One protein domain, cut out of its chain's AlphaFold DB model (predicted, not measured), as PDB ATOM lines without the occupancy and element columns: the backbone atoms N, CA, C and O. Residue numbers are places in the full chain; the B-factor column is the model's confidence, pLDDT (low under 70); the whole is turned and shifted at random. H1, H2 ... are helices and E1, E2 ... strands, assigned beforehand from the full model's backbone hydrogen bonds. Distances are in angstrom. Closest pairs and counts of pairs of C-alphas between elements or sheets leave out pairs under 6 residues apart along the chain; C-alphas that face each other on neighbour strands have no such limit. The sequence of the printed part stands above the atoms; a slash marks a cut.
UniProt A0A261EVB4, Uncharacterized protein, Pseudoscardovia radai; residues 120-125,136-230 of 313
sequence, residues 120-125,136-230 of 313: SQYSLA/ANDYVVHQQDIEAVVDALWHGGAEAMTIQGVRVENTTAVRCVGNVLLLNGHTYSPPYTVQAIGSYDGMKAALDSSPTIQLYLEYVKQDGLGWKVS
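AT A GLANCE: This is residues 120 to 125 and 136 to 230 of the 313 residues of an uncharacterized protein of Pseudoscardovia radai (UniProt A0A261EVB4). Helix H2 lies in the middle, with the two-stranded sheet E1 and E5 along one side of it and helices H3 and H4, meeting at a corner, along another. The small sheet E2, E3, E4 packs on the first residues of H2, and H1 lies at one end of the domain, near H4. The printed part has 101 residues, in the order H1, H2, E1, E2, E3, E4, E5, H3, H4, E6, with four named helices and six named strands, a mixed class; both sheets are antiparallel, in the orders E2 - E3 - E4 and E1 - E5. It is compact, with a radius of gyration of the C-alphas of 13.6 A, and spans 43 by 31 by 19 A.

HOW THE PARTS SIT: H1, residues 136 to 139, is apart from H2, residues 143 to 155. E1, residues 158 to 163, and E5, residues 192 to 198, are antiparallel neighbours at 162 degrees, with N 162 and O 195 within hydrogen-bond range at 2.9 A. The closest C-alphas of H2 and E5, those of Leu 153 and Ala 196, are 7.1 A apart. E2, residues 175 to 177, E3, residues 180 to 183, and E4, residues 186 to 188, form a meander, each strand the antiparallel neighbour of the one before. E2 and E3 are a hairpin with N 177 and O 180 at 2.9 A, and E3 and E4 are a hairpin with N 188 and O 181 at 2.8 A. H2 only grazes this sheet, with its residues 143 to 147; the closest C-alphas of H2 and E2, Gln 143 and Cys 176, are 5.6 A apart. H3, residues 200 to 209, touches H2 at a steep tilt of 52 degrees, opposite ways, closest at the C-alphas of Leu 153 and Met 203, 5.1 A. H4, residues 211 to 222, touches H2 with its residues 212 to 216 alone, at a steep tilt of 48 degrees, opposite ways, closest at the C-alphas of Ala 148 and Thr 212, 6.3 A. H3 and H4 are close but not clearly touching and about perpendicular, at 77 degrees. E6, residues 226 to 230, pairs with no named strand; it is near E5, with 7 pairs of C-alphas within 10 A. Every O i to N i+4 pair is within hydrogen-bond range in H2 and H3, and 7 of 8 in H4; H1 is too short for such a pair.

IN THESE COORDINATES: H1 begins at C-alpha 136, (118.206, 161.652, 115.112). From first to last C-alpha, H2 is 18.3 A long, E5 19.7 A, H4 17.0 A and H3 14.1 A. E6 ends at C-alpha 230, (120.501, 188.319, 123.908).

THE WHOLE: The two C-alphas farthest apart, those of Ala 125 and Glu 159, are 42.8 A apart. Residues 126 to 135 are not printed, and C-alphas 125 and 136 are 11.6 A apart across this cut. The link from E1 to E2 is long, with 11 residues. The mean pLDDT of the printed part is 91.8, and residues 123 to 125 are under 70.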
ATOM      1  N   SER A 120     120.740 171.092 115.333       90.25
ATOM      2  CA  SER A 120     122.182 170.934 115.179       90.25
ATOM      3  C   SER A 120     122.649 171.277 113.763       90.25
ATOM      4  O   SER A 120     122.037 170.907 112.760       90.25
ATOM      5  N   GLN A 121     123.804 171.940 113.670       82.19
ATOM      6  CA  GLN A 121     124.508 172.118 112.395       82.19
ATOM      7  C   GLN A 121     125.347 170.887 112.002       82.19
ATOM      8  O   GLN A 121     125.994 170.886 110.948       82.19
ATOM      9  N   TYR A 122     125.352 169.822 112.811       75.38
ATOM     10  CA  TYR A 122     125.976 168.554 112.448       75.38
ATOM     11  C   TYR A 122     125.155 167.872 111.350       75.38
ATOM     12  O   TYR A 122     124.048 167.387 111.557       75.38
ATOM     13  N   SER A 123     125.714 167.843 110.138       59.38
ATOM     14  CA  SER A 123     125.058 167.220 108.984       59.38
ATOM     15  C   SER A 123     124.699 165.749 109.239       59.38
ATOM     16  O   SER A 123     125.407 165.051 109.962       59.38
ATOM     17  N   LEU A 124     123.699 165.224 108.522       58.03
ATOM     18  CA  LEU A 124     123.349 163.792 108.520       58.03
ATOM     19  C   LEU A 124     124.541 162.853 108.234       58.03
ATOM     20  O   LEU A 124     124.529 161.697 108.652       58.03
ATOM     21  N   ALA A 125     125.594 163.340 107.569       53.59
ATOM     22  CA  ALA A 125     126.825 162.583 107.364       53.59
ATOM     23  C   ALA A 125     127.662 162.408 108.649       53.59
ATOM     24  O   ALA A 125     128.420 161.449 108.732       53.59
ATOM     25  N   ALA A 136     118.468 160.411 115.837       79.94
ATOM     26  CA  ALA A 136     118.206 161.652 115.112       79.94
ATOM     27  C   ALA A 136     117.425 162.674 115.962       79.94
ATOM     28  O   ALA A 136     117.461 163.867 115.659       79.94
ATOM     29  N   ASN A 137     116.740 162.218 117.018       84.88
ATOM     30  CA  ASN A 137     116.034 163.081 117.962       84.88
ATOM     31  C   ASN A 137     116.988 163.991 118.766       84.88
ATOM     32  O   ASN A 137     116.638 165.143 119.008       84.88
ATOM     33  N   ASP A 138     118.204 163.546 119.105       86.62
ATOM     34  CA  ASP A 138     119.151 164.335 119.919       86.62
ATOM     35  C   ASP A 138     119.689 165.591 119.181       86.62
ATOM     36  O   ASP A 138     120.263 166.496 119.789       86.62
ATOM     37  N   TYR A 139     119.454 165.690 117.864       88.69
ATOM     38  CA  TYR A 139     119.932 166.770 116.985       88.69
ATOM     39  C   TYR A 139     118.858 167.809 116.608       88.69
ATOM     40  O   TYR A 139     119.147 168.719 115.822       88.69
ATOM     41  N   VAL A 140     117.638 167.699 117.148       91.38
ATOM     42  CA  VAL A 140     116.476 168.543 116.804       91.38
ATOM     43  C   VAL A 140     115.914 169.228 118.052       91.38
ATOM     44  O   VAL A 140     115.798 168.605 119.104       91.38
ATOM     45  N   VAL A 141     115.514 170.499 117.942       93.69
ATOM     46  CA  VAL A 141     114.842 171.213 119.043       93.69
ATOM     47  C   VAL A 141     113.394 170.751 119.167       93.69
ATOM     48  O   VAL A 141     112.621 170.804 118.207       93.69
ATOM     49  N   HIS A 142     113.019 170.326 120.367       93.56
ATOM     50  CA  HIS A 142     111.729 169.726 120.660       93.56
ATOM     51  C   HIS A 142     110.755 170.692 121.347       93.56
ATOM     52  O   HIS A 142     111.121 171.742 121.876       93.56
ATOM     53  N   GLN A 143     109.480 170.297 121.372       93.19
ATOM     54  CA  GLN A 143     108.394 171.039 122.013       93.19
ATOM     55  C   GLN A 143     108.715 171.382 123.475       93.19
ATOM     56  O   GLN A 143     108.596 172.547 123.854       93.19
ATOM     57  N   GLN A 144     109.186 170.406 124.263       94.56
ATOM     58  CA  GLN A 144     109.487 170.624 125.681       94.56
ATOM     59  C   GLN A 144     110.638 171.617 125.923       94.56
ATOM     60  O   GLN A 144     110.709 172.201 127.000       94.56
ATOM     61  N   ASP A 145     111.515 171.846 124.940       95.81
ATOM     62  CA  ASP A 145     112.624 172.801 125.062       95.81
ATOM     63  C   ASP A 145     112.107 174.242 124.923       95.81
ATOM     64  O   ASP A 145     112.508 175.137 125.668       95.81
ATOM     65  N   ILE A 146     111.155 174.453 124.005       96.12
ATOM     66  CA  ILE A 146     110.443 175.727 123.834       96.12
ATOM     67  C   ILE A 146     109.554 176.003 125.054       96.12
ATOM     68  O   ILE A 146     109.573 177.114 125.584       96.12
ATOM     69  N   GLU A 147     108.815 174.998 125.529       95.19
ATOM     70  CA  GLU A 147     107.985 175.094 126.739       95.19
ATOM     71  C   GLU A 147     108.839 175.409 127.980       95.19
ATOM     72  O   GLU A 147     108.519 176.338 128.715       95.19
ATOM     73  N   ALA A 148     109.989 174.749 128.161       97.31
ATOM     74  CA  ALA A 148     110.907 175.024 129.268       97.31
ATOM     75  C   ALA A 148     111.476 176.454 129.257       97.31
ATOM     76  O   ALA A 148     111.711 177.024 130.325       97.31
ATOM     77  N   VAL A 149     111.691 177.042 128.073       98.19
ATOM     78  CA  VAL A 149     112.081 178.454 127.934       98.19
ATOM     79  C   VAL A 149     110.927 179.382 128.302       98.19
ATOM     80  O   VAL A 149     111.141 180.321 129.063       98.19
ATOM     81  N   VAL A 150     109.708 179.111 127.830       97.12
ATOM     82  CA  VAL A 150     108.509 179.892 128.185       97.12
ATOM     83  C   VAL A 150     108.261 179.855 129.701       97.12
ATOM     84  O   VAL A 150     108.137 180.907 130.328       97.12
ATOM     85  N   ASP A 151     108.285 178.677 130.319       96.25
ATOM     86  CA  ASP A 151     108.082 178.516 131.764       96.25
ATOM     87  C   ASP A 151     109.166 179.227 132.589       96.25
ATOM     88  O   ASP A 151     108.858 179.900 133.576       96.25
ATOM     89  N   ALA A 152     110.436 179.136 132.179       98.25
ATOM     90  CA  ALA A 152     111.531 179.829 132.856       98.25
ATOM     91  C   ALA A 152     111.433 181.358 132.716       98.25
ATOM     92  O   ALA A 152     111.703 182.077 133.678       98.25
ATOM     93  N   LEU A 153     111.016 181.873 131.556       98.38
ATOM     94  CA  LEU A 153     110.830 183.311 131.348       98.38
ATOM     95  C   LEU A 153     109.652 183.853 132.172       98.38
ATOM     96  O   LEU A 153     109.811 184.879 132.836       98.38
ATOM     97  N   TRP A 154     108.520 183.140 132.243       97.56
ATOM     98  CA  TRP A 154     107.436 183.483 133.176       97.56
ATOM     99  C   TRP A 154     107.904 183.435 134.639       97.56
ATOM    100  O   TRP A 154     107.641 184.369 135.396       97.56
ATOM    101  N   HIS A 155     108.650 182.399 135.039       98.00
ATOM    102  CA  HIS A 155     109.192 182.280 136.399       98.00
ATOM    103  C   HIS A 155     110.159 183.422 136.760       98.00
ATOM    104  O   HIS A 155     110.193 183.867 137.907       98.00
ATOM    105  N   GLY A 156     110.916 183.925 135.782       97.94
ATOM    106  CA  GLY A 156     111.820 185.066 135.930       97.94
ATOM    107  C   GLY A 156     111.159 186.447 135.863       97.94
ATOM    108  O   GLY A 156     111.872 187.448 135.927       97.94
ATOM    109  N   GLY A 157     109.829 186.523 135.749       97.69
ATOM    110  CA  GLY A 157     109.092 187.788 135.726       97.69
ATOM    111  C   GLY A 157     108.989 188.439 134.344       97.69
ATOM    112  O   GLY A 157     109.081 189.662 134.242       97.69
ATOM    113  N   ALA A 158     108.802 187.644 133.287       98.19
ATOM    114  CA  ALA A 158     108.269 188.154 132.025       98.19
ATOM    115  C   ALA A 158     106.850 188.725 132.220       98.19
ATOM    116  O   ALA A 158     106.022 188.141 132.919       98.19
ATOM    117  N   GLU A 159     106.559 189.849 131.568       96.44
ATOM    118  CA  GLU A 159     105.256 190.531 131.592       96.44
ATOM    119  C   GLU A 159     104.451 190.256 130.311       96.44
ATOM    120  O   GLU A 159     103.223 190.177 130.330       96.44
ATOM    121  N   ALA A 160     105.147 190.062 129.188       96.44
ATOM    122  CA  ALA A 160     104.583 189.635 127.912       96.44
ATOM    123  C   ALA A 160     105.627 188.847 127.113       96.44
ATOM    124  O   ALA A 160     106.825 189.108 127.235       96.44
ATOM    125  N   MET A 161     105.177 187.930 126.251       97.12
ATOM    126  CA  MET A 161     106.058 187.132 125.392       97.12
ATOM    127  C   MET A 161     105.534 186.943 123.969       97.12
ATOM    128  O   MET A 161     104.328 187.023 123.719       97.12
ATOM    129  N   THR A 162     106.450 186.615 123.058       96.88
ATOM    130  CA  THR A 162     106.154 186.034 121.743       96.88
ATOM    131  C   THR A 162     107.013 184.796 121.468       96.88
ATOM    132  O   THR A 162     108.138 184.687 121.956       96.88
ATOM    133  N   ILE A 163     106.505 183.875 120.644       95.81
ATOM    134  CA  ILE A 163     107.261 182.759 120.052       95.81
ATOM    135  C   ILE A 163     107.150 182.899 118.532       95.81
ATOM    136  O   ILE A 163     106.044 182.924 117.995       95.81
ATOM    137  N   GLN A 164     108.278 183.036 117.829       93.38
ATOM    138  CA  GLN A 164     108.321 183.362 116.391       93.38
ATOM    139  C   GLN A 164     107.442 184.580 116.012       93.38
ATOM    140  O   GLN A 164     106.824 184.611 114.947       93.38
ATOM    141  N   GLY A 165     107.360 185.576 116.904       91.88
ATOM    142  CA  GLY A 165     106.528 186.777 116.752       91.88
ATOM    143  C   GLY A 165     105.041 186.603 117.100       91.88
ATOM    144  O   GLY A 165     104.330 187.597 117.201       91.88
ATOM    145  N   VAL A 166     104.557 185.378 117.340       91.31
ATOM    146  CA  VAL A 166     103.178 185.126 117.795       91.31
ATOM    147  C   VAL A 166     103.085 185.390 119.296       91.31
ATOM    148  O   VAL A 166     103.844 184.799 120.064       91.31
ATOM    149  N   ARG A 167     102.167 186.266 119.720       92.44
ATOM    150  CA  ARG A 167     101.913 186.609 121.133       92.44
ATOM    151  C   ARG A 167     101.550 185.357 121.947       92.44
ATOM    152  O   ARG A 167     100.795 184.508 121.478       92.44
ATOM    153  N   VAL A 168     102.111 185.241 123.151       92.12
ATOM    154  CA  VAL A 168     101.824 184.137 124.082       92.12
ATOM    155  C   VAL A 168     100.647 184.505 124.982       92.12
ATOM    156  O   VAL A 168     100.654 185.539 125.646       92.12
ATOM    157  N   GLU A 169      99.664 183.615 125.018       87.88
ATOM    158  CA  GLU A 169      98.414 183.687 125.767       87.88
ATOM    159  C   GLU A 169      98.204 182.416 126.598       87.88
ATOM    160  O   GLU A 169      98.827 181.380 126.362       87.88
ATOM    161  N   ASN A 170      97.238 182.455 127.519       81.19
ATOM    162  CA  ASN A 170      96.787 181.280 128.278       81.19
ATOM    163  C   ASN A 170      96.154 180.163 127.406       81.19
ATOM    164  O   ASN A 170      95.939 179.053 127.888       81.19
ATOM    165  N   THR A 171      95.889 180.442 126.127       80.50
ATOM    166  CA  THR A 171      95.401 179.512 125.095       80.50
ATOM    167  C   THR A 171      96.479 179.082 124.089       80.50
ATOM    168  O   THR A 171      96.214 178.199 123.269       80.50
ATOM    169  N   THR A 172      97.687 179.666 124.118       83.94
ATOM    170  CA  THR A 172      98.758 179.361 123.154       83.94
ATOM    171  C   THR A 172      99.288 177.945 123.360       83.94
ATOM    172  O   THR A 172     100.015 177.664 124.308       83.94
ATOM    173  N   ALA A 173      98.968 177.047 122.429       82.12
ATOM    174  CA  ALA A 173      99.477 175.680 122.425       82.12
ATOM    175  C   ALA A 173     100.720 175.558 121.531       82.12
ATOM    176  O   ALA A 173     100.613 175.605 120.303       82.12
ATOM    177  N   VAL A 174     101.884 175.339 122.145       85.88
ATOM    178  CA  VAL A 174     103.108 174.918 121.449       85.88
ATOM    179  C   VAL A 174     102.954 173.449 121.049       85.88
ATOM    180  O   VAL A 174     102.559 172.626 121.871       85.88
ATOM    181  N   ARG A 175     103.191 173.095 119.777       88.44
ATOM    182  CA  ARG A 175     103.013 171.712 119.293       88.44
ATOM    183  C   ARG A 175     104.042 171.317 118.238       88.44
ATOM    184  O   ARG A 175     104.057 171.916 117.170       88.44
ATOM    185  N   CYS A 176     104.829 170.265 118.451       88.50
ATOM    186  CA  CYS A 176     105.653 169.705 117.368       88.50
ATOM    187  C   CYS A 176     104.818 168.871 116.378       88.50
ATOM    188  O   CYS A 176     103.933 168.103 116.766       88.50
ATOM    189  N   VAL A 177     105.114 169.004 115.081       85.06
ATOM    190  CA  VAL A 177     104.525 168.211 113.989       85.06
ATOM    191  C   VAL A 177     105.647 167.778 113.043       85.06
ATOM    192  O   VAL A 177     105.974 168.467 112.081       85.06
ATOM    193  N   GLY A 178     106.274 166.638 113.337       82.31
ATOM    194  CA  GLY A 178     107.579 166.314 112.751       82.31
ATOM    195  C   GLY A 178     108.649 167.256 113.309       82.31
ATOM    196  O   GLY A 178     108.614 167.575 114.493       82.31
ATOM    197  N   ASN A 179     109.559 167.736 112.461       81.81
ATOM    198  CA  ASN A 179     110.640 168.654 112.842       81.81
ATOM    199  C   ASN A 179     110.260 170.152 112.761       81.81
ATOM    200  O   ASN A 179     111.139 171.003 112.639       81.81
ATOM    201  N   VAL A 180     108.963 170.483 112.773       87.38
ATOM    202  CA  VAL A 180     108.469 171.871 112.752       87.38
ATOM    203  C   VAL A 180     107.510 172.150 113.904       87.38
ATOM    204  O   VAL A 180     106.738 171.283 114.327       87.38
ATOM    205  N   LEU A 181     107.549 173.387 114.388       86.19
ATOM    206  CA  LEU A 181     106.710 173.903 115.463       86.19
ATOM    207  C   LEU A 181     105.402 174.457 114.884       86.19
ATOM    208  O   LEU A 181     105.424 175.344 114.035       86.19
ATOM    209  N   LEU A 182     104.259 173.954 115.334       85.88
ATOM    210  CA  LEU A 182     102.930 174.447 114.985       85.88
ATOM    211  C   LEU A 182     102.450 175.431 116.062       85.88
ATOM    212  O   LEU A 182     102.216 175.027 117.199       85.88
ATOM    213  N   LEU A 183     102.257 176.697 115.684       85.12
ATOM    214  CA  LEU A 183     101.692 177.761 116.525       85.12
ATOM    215  C   LEU A 183     100.509 178.397 115.791       85.12
ATOM    216  O   LEU A 183     100.636 178.770 114.627       85.12
ATOM    217  N   ASN A 184      99.345 178.483 116.440       79.50
ATOM    218  CA  ASN A 184      98.105 179.064 115.893       79.50
ATOM    219  C   ASN A 184      97.748 178.605 114.453       79.50
ATOM    220  O   ASN A 184      97.170 179.352 113.671       79.50
ATOM    221  N   GLY A 185      98.091 177.360 114.094       80.31
ATOM    222  CA  GLY A 185      97.848 176.775 112.766       80.31
ATOM    223  C   GLY A 185      98.975 176.965 111.737       80.31
ATOM    224  O   GLY A 185      98.941 176.321 110.690       80.31
ATOM    225  N   HIS A 186      99.994 177.769 112.043       83.12
ATOM    226  CA  HIS A 186     101.157 178.018 111.189       83.12
ATOM    227  C   HIS A 186     102.362 177.174 111.624       83.12
ATOM    228  O   HIS A 186     102.629 177.023 112.815       83.12
ATOM    229  N   THR A 187     103.092 176.611 110.658       89.62
ATOM    230  CA  THR A 187     104.306 175.815 110.904       89.62
ATOM    231  C   THR A 187     105.566 176.656 110.756       89.62
ATOM    232  O   THR A 187     105.774 177.272 109.708       89.62
ATOM    233  N   TYR A 188     106.436 176.599 111.756       89.31
ATOM    234  CA  TYR A 188     107.720 177.284 111.816       89.31
ATOM    235  C   TYR A 188     108.855 176.260 111.851       89.31
ATOM    236  O   TYR A 188     108.749 175.235 112.523       89.31
ATOM    237  N   SER A 189     109.947 176.560 111.156       91.81
ATOM    238  CA  SER A 189     111.211 175.820 111.241       91.81
ATOM    239  C   SER A 189     112.185 176.529 112.196       91.81
ATOM    240  O   SER A 189     111.973 177.711 112.491       91.81
ATOM    241  N   PRO A 190     113.271 175.865 112.634       91.62
ATOM    242  CA  PRO A 190     114.361 176.534 113.337       91.62
ATOM    243  C   PRO A 190     115.059 177.583 112.439       91.62
ATOM    244  O   PRO A 190     115.044 177.435 111.211       91.62
ATOM    245  N   PRO A 191     115.703 178.619 113.014       95.56
ATOM    246  CA  PRO A 191     115.823 178.885 114.447       95.56
ATOM    247  C   PRO A 191     114.504 179.348 115.079       95.56
ATOM    248  O   PRO A 191     113.784 180.184 114.529       95.56
ATOM    249  N   TYR A 192     114.215 178.826 116.268       96.31
ATOM    250  CA  TYR A 192     113.078 179.214 117.094       96.31
ATOM    251  C   TYR A 192     113.489 180.339 118.034       96.31
ATOM    252  O   TYR A 192     114.437 180.185 118.796       96.31
ATOM    253  N   THR A 193     112.785 181.467 117.989       98.12
ATOM    254  CA  THR A 193     113.068 182.635 118.827       98.12
ATOM    255  C   THR A 193     111.884 182.904 119.750       98.12
ATOM    256  O   THR A 193     110.767 183.134 119.282       98.12
ATOM    257  N   VAL A 194     112.137 182.878 121.057       98.38
ATOM    258  CA  VAL A 194     111.222 183.321 122.115       98.38
ATOM    259  C   VAL A 194     111.704 184.688 122.591       98.38
ATOM    260  O   VAL A 194     112.879 184.845 122.926       98.38
ATOM    261  N   GLN A 195     110.826 185.685 122.609       98.69
ATOM    262  CA  GLN A 195     111.150 187.032 123.083       98.69
ATOM    263  C   GLN A 195     110.240 187.401 124.250       98.69
ATOM    264  O   GLN A 195     109.040 187.135 124.190       98.69
ATOM    265  N   ALA A 196     110.790 188.038 125.282       98.62
ATOM    266  CA  ALA A 196     110.056 188.396 126.491       98.62
ATOM    267  C   ALA A 196     110.387 189.810 126.974       98.62
ATOM    268  O   ALA A 196     111.560 190.160 127.100       98.62
ATOM    269  N   ILE A 197     109.349 190.597 127.264       98.75
ATOM    270  CA  ILE A 197     109.444 191.907 127.925       98.75
ATOM    271  C   ILE A 197     109.414 191.683 129.439       98.75
ATOM    272  O   ILE A 197     108.601 190.895 129.924       98.75
ATOM    273  N   GLY A 198     110.288 192.366 130.179       98.12
ATOM    274  CA  GLY A 198     110.380 192.270 131.638       98.12
ATOM    275  C   GLY A 198     111.797 192.530 132.159       98.12
ATOM    276  O   GLY A 198     112.657 193.063 131.456       98.12
ATOM    277  N   SER A 199     112.080 192.111 133.396       97.88
ATOM    278  CA  SER A 199     113.429 192.229 133.969       97.88
ATOM    279  C   SER A 199     114.405 191.245 133.313       97.88
ATOM    280  O   SER A 199     114.313 190.039 133.543       97.88
ATOM    281  N   TYR A 200     115.374 191.751 132.537       98.19
ATOM    282  CA  TYR A 200     116.417 190.913 131.930       98.19
ATOM    283  C   TYR A 200     117.155 190.065 132.976       98.19
ATOM    284  O   TYR A 200     117.301 188.865 132.777       98.19
ATOM    285  N   ASP A 201     117.568 190.652 134.105       98.25
ATOM    286  CA  ASP A 201     118.315 189.934 135.146       98.25
ATOM    287  C   ASP A 201     117.478 188.823 135.801       98.25
ATOM    288  O   ASP A 201     117.985 187.722 136.027       98.25
ATOM    289  N   GLY A 202     116.189 189.080 136.062       98.38
ATOM    290  CA  GLY A 202     115.259 188.084 136.609       98.38
ATOM    291  C   GLY A 202     115.027 186.919 135.646       98.38
ATOM    292  O   GLY A 202     115.217 185.757 136.009       98.38
ATOM    293  N   MET A 203     114.717 187.232 134.386       98.69
ATOM    294  CA  MET A 203     114.545 186.242 133.321       98.69
ATOM    295  C   MET A 203     115.830 185.450 133.062       98.69
ATOM    296  O   MET A 203     115.790 184.225 132.969       98.69
ATOM    297  N   LYS A 204     116.994 186.107 133.024       98.56
ATOM    298  CA  LYS A 204     118.291 185.452 132.827       98.56
ATOM    299  C   LYS A 204     118.643 184.513 133.982       98.56
ATOM    300  O   LYS A 204     119.096 183.399 133.727       98.56
ATOM    301  N   ALA A 205     118.393 184.918 135.228       98.56
ATOM    302  CA  ALA A 205     118.603 184.069 136.399       98.56
ATOM    303  C   ALA A 205     117.657 182.854 136.424       98.56
ATOM    304  O   ALA A 205     118.071 181.768 136.832       98.56
ATOM    305  N   ALA A 206     116.414 183.001 135.954       98.56
ATOM    306  CA  ALA A 206     115.473 181.888 135.827       98.56
ATOM    307  C   ALA A 206     115.866 180.905 134.707       98.56
ATOM    308  O   ALA A 206     115.846 179.694 134.929       98.56
ATOM    309  N   LEU A 207     116.326 181.401 133.546       98.56
ATOM    310  CA  LEU A 207     116.918 180.560 132.494       98.56
ATOM    311  C   LEU A 207     118.121 179.760 133.031       98.56
ATOM    312  O   LEU A 207     118.204 178.552 132.821       98.56
ATOM    313  N   ASP A 208     119.026 180.419 133.763       98.06
ATOM    314  CA  ASP A 208     120.253 179.807 134.293       98.06
ATOM    315  C   ASP A 208     120.008 178.822 135.454       98.06
ATOM    316  O   ASP A 208     120.866 177.983 135.734       98.06
ATOM    317  N   SER A 209     118.865 178.903 136.142       97.69
ATOM    318  CA  SER A 209     118.519 178.021 137.271       97.69
ATOM    319  C   SER A 209     117.530 176.905 136.920       97.69
ATOM    320  O   SER A 209     117.408 175.951 137.689       97.69
ATOM    321  N   SER A 210     116.869 176.970 135.758       98.25
ATOM    322  CA  SER A 210     115.943 175.939 135.275       98.25
ATOM    323  C   SER A 210     116.662 174.606 134.993       98.25
ATOM    324  O   SER A 210     117.512 174.547 134.097       98.25
ATOM    325  N   PRO A 211     116.323 173.496 135.688       97.44
ATOM    326  CA  PRO A 211     116.964 172.198 135.460       97.44
ATOM    327  C   PRO A 211     116.759 171.661 134.037       97.44
ATOM    328  O   PRO A 211     117.657 171.030 133.485       97.44
ATOM    329  N   THR A 212     115.602 171.937 133.429       96.62
ATOM    330  CA  THR A 212     115.275 171.504 132.062       96.62
ATOM    331  C   THR A 212     116.118 172.248 131.026       96.62
ATOM    332  O   THR A 212     116.622 171.636 130.089       96.62
ATOM    333  N   ILE A 213     116.364 173.547 131.232       98.06
ATOM    334  CA  ILE A 213     117.260 174.322 130.362       98.06
ATOM    335  C   ILE A 213     118.712 173.886 130.567       98.06
ATOM    336  O   ILE A 213     119.436 173.739 129.591       98.06
ATOM    337  N   GLN A 214     119.142 173.592 131.797       97.94
ATOM    338  CA  GLN A 214     120.484 173.046 132.038       97.94
ATOM    339  C   GLN A 214     120.705 171.673 131.370       97.94
ATOM    340  O   GLN A 214     121.824 171.382 130.951       97.94
ATOM    341  N   LEU A 215     119.650 170.863 131.204       96.12
ATOM    342  CA  LEU A 215     119.684 169.639 130.398       96.12
ATOM    343  C   LEU A 215     119.788 169.947 128.892       96.12
ATOM    344  O   LEU A 215     120.679 169.417 128.233       96.12
ATOM    345  N   TYR A 216     118.958 170.850 128.356       96.62
ATOM    346  CA  TYR A 216     119.063 171.311 126.960       96.62
ATOM    347  C   TYR A 216     120.464 171.869 126.640       96.62
ATOM    348  O   TYR A 216     121.068 171.549 125.616       96.62
ATOM    349  N   LEU A 217     121.038 172.640 127.567       96.88
ATOM    350  CA  LEU A 217     122.391 173.181 127.472       96.88
ATOM    351  C   LEU A 217     123.492 172.115 127.501       96.88
ATOM    352  O   LEU A 217     124.647 172.461 127.257       96.88
ATOM    353  N   GLU A 218     123.203 170.851 127.805       94.88
ATOM    354  CA  GLU A 218     124.149 169.746 127.628       94.88
ATOM    355  C   GLU A 218     124.090 169.182 126.200       94.88
ATOM    356  O   GLU A 218     125.142 169.062 125.575       94.88
ATOM    357  N   TYR A 219     122.900 168.997 125.619       92.56
ATOM    358  CA  TYR A 219     122.733 168.664 124.192       92.56
ATOM    359  C   TYR A 219     123.329 169.740 123.260       92.56
ATOM    360  O   TYR A 219     123.958 169.431 122.251       92.56
ATOM    361  N   VAL A 220     123.265 171.021 123.645       94.19
ATOM    362  CA  VAL A 220     123.992 172.128 122.981       94.19
ATOM    363  C   VAL A 220     125.514 171.897 122.924       94.19
ATOM    364  O   VAL A 220     126.164 172.327 121.971       94.19
ATOM    365  N   LYS A 221     126.105 171.216 123.918       91.94
ATOM    366  CA  LYS A 221     127.550 170.913 123.967       91.94
ATOM    367  C   LYS A 221     127.908 169.597 123.278       91.94
ATOM    368  O   LYS A 221     128.972 169.525 122.669       91.94
ATOM    369  N   GLN A 222     127.075 168.567 123.441       88.44
ATOM    370  CA  GLN A 222     127.348 167.210 122.956       88.44
ATOM    371  C   GLN A 222     126.965 167.057 121.478       88.44
ATOM    372  O   GLN A 222     127.786 166.630 120.668       88.44
ATOM    373  N   ASP A 223     125.766 167.511 121.121       88.19
ATOM    374  CA  ASP A 223     125.130 167.272 119.822       88.19
ATOM    375  C   ASP A 223     125.054 168.530 118.950       88.19
ATOM    376  O   ASP A 223     124.663 168.473 117.785       88.19
ATOM    377  N   GLY A 224     125.503 169.675 119.471       90.12
ATOM    378  CA  GLY A 224     125.718 170.899 118.697       90.12
ATOM    379  C   GLY A 224     124.444 171.677 118.363       90.12
ATOM    380  O   GLY A 224     124.450 172.445 117.393       90.12
ATOM    381  N   LEU A 225     123.370 171.492 119.143       93.88
ATOM    382  CA  LEU A 225     122.180 172.350 119.101       93.88
ATOM    383  C   LEU A 225     122.564 173.826 119.302       93.88
ATOM    384  O   LEU A 225     123.500 174.160 120.030       93.88
ATOM    385  N   GLY A 226     121.830 174.734 118.667       95.19
ATOM    386  CA  GLY A 226     122.040 176.168 118.825       95.19
ATOM    387  C   GLY A 226     121.362 176.718 120.076       95.19
ATOM    388  O   GLY A 226     120.170 176.517 120.267       95.19
ATOM    389  N   TRP A 227     122.099 177.501 120.863       97.88
ATOM    390  CA  TRP A 227     121.558 178.333 121.937       97.88
ATOM    391  C   TRP A 227     122.174 179.729 121.891       97.88
ATOM    392  O   TRP A 227     123.398 179.880 121.879       97.88
ATOM    393  N   LYS A 228     121.331 180.762 121.899       98.31
ATOM    394  CA  LYS A 228     121.750 182.162 122.005       98.31
ATOM    395  C   LYS A 228     120.764 182.925 122.880       98.31
ATOM    396  O   LYS A 228     119.574 182.947 122.593       98.31
ATOM    397  N   VAL A 229     121.274 183.620 123.892       98.50
ATOM    398  CA  VAL A 229     120.504 184.566 124.708       98.50
ATOM    399  C   VAL A 229     121.057 185.964 124.467       98.50
ATOM    400  O   VAL A 229     122.269 186.166 124.529       98.50
ATOM    401  N   SER A 230     120.174 186.912 124.162       98.44
ATOM    402  CA  SER A 230     120.501 188.319 123.908       98.44
ATOM    403  C   SER A 230     119.677 189.198 124.851       98.44
ATOM    404  O   SER A 230     118.500 188.916 125.071       98.44
TER     405      SER A 230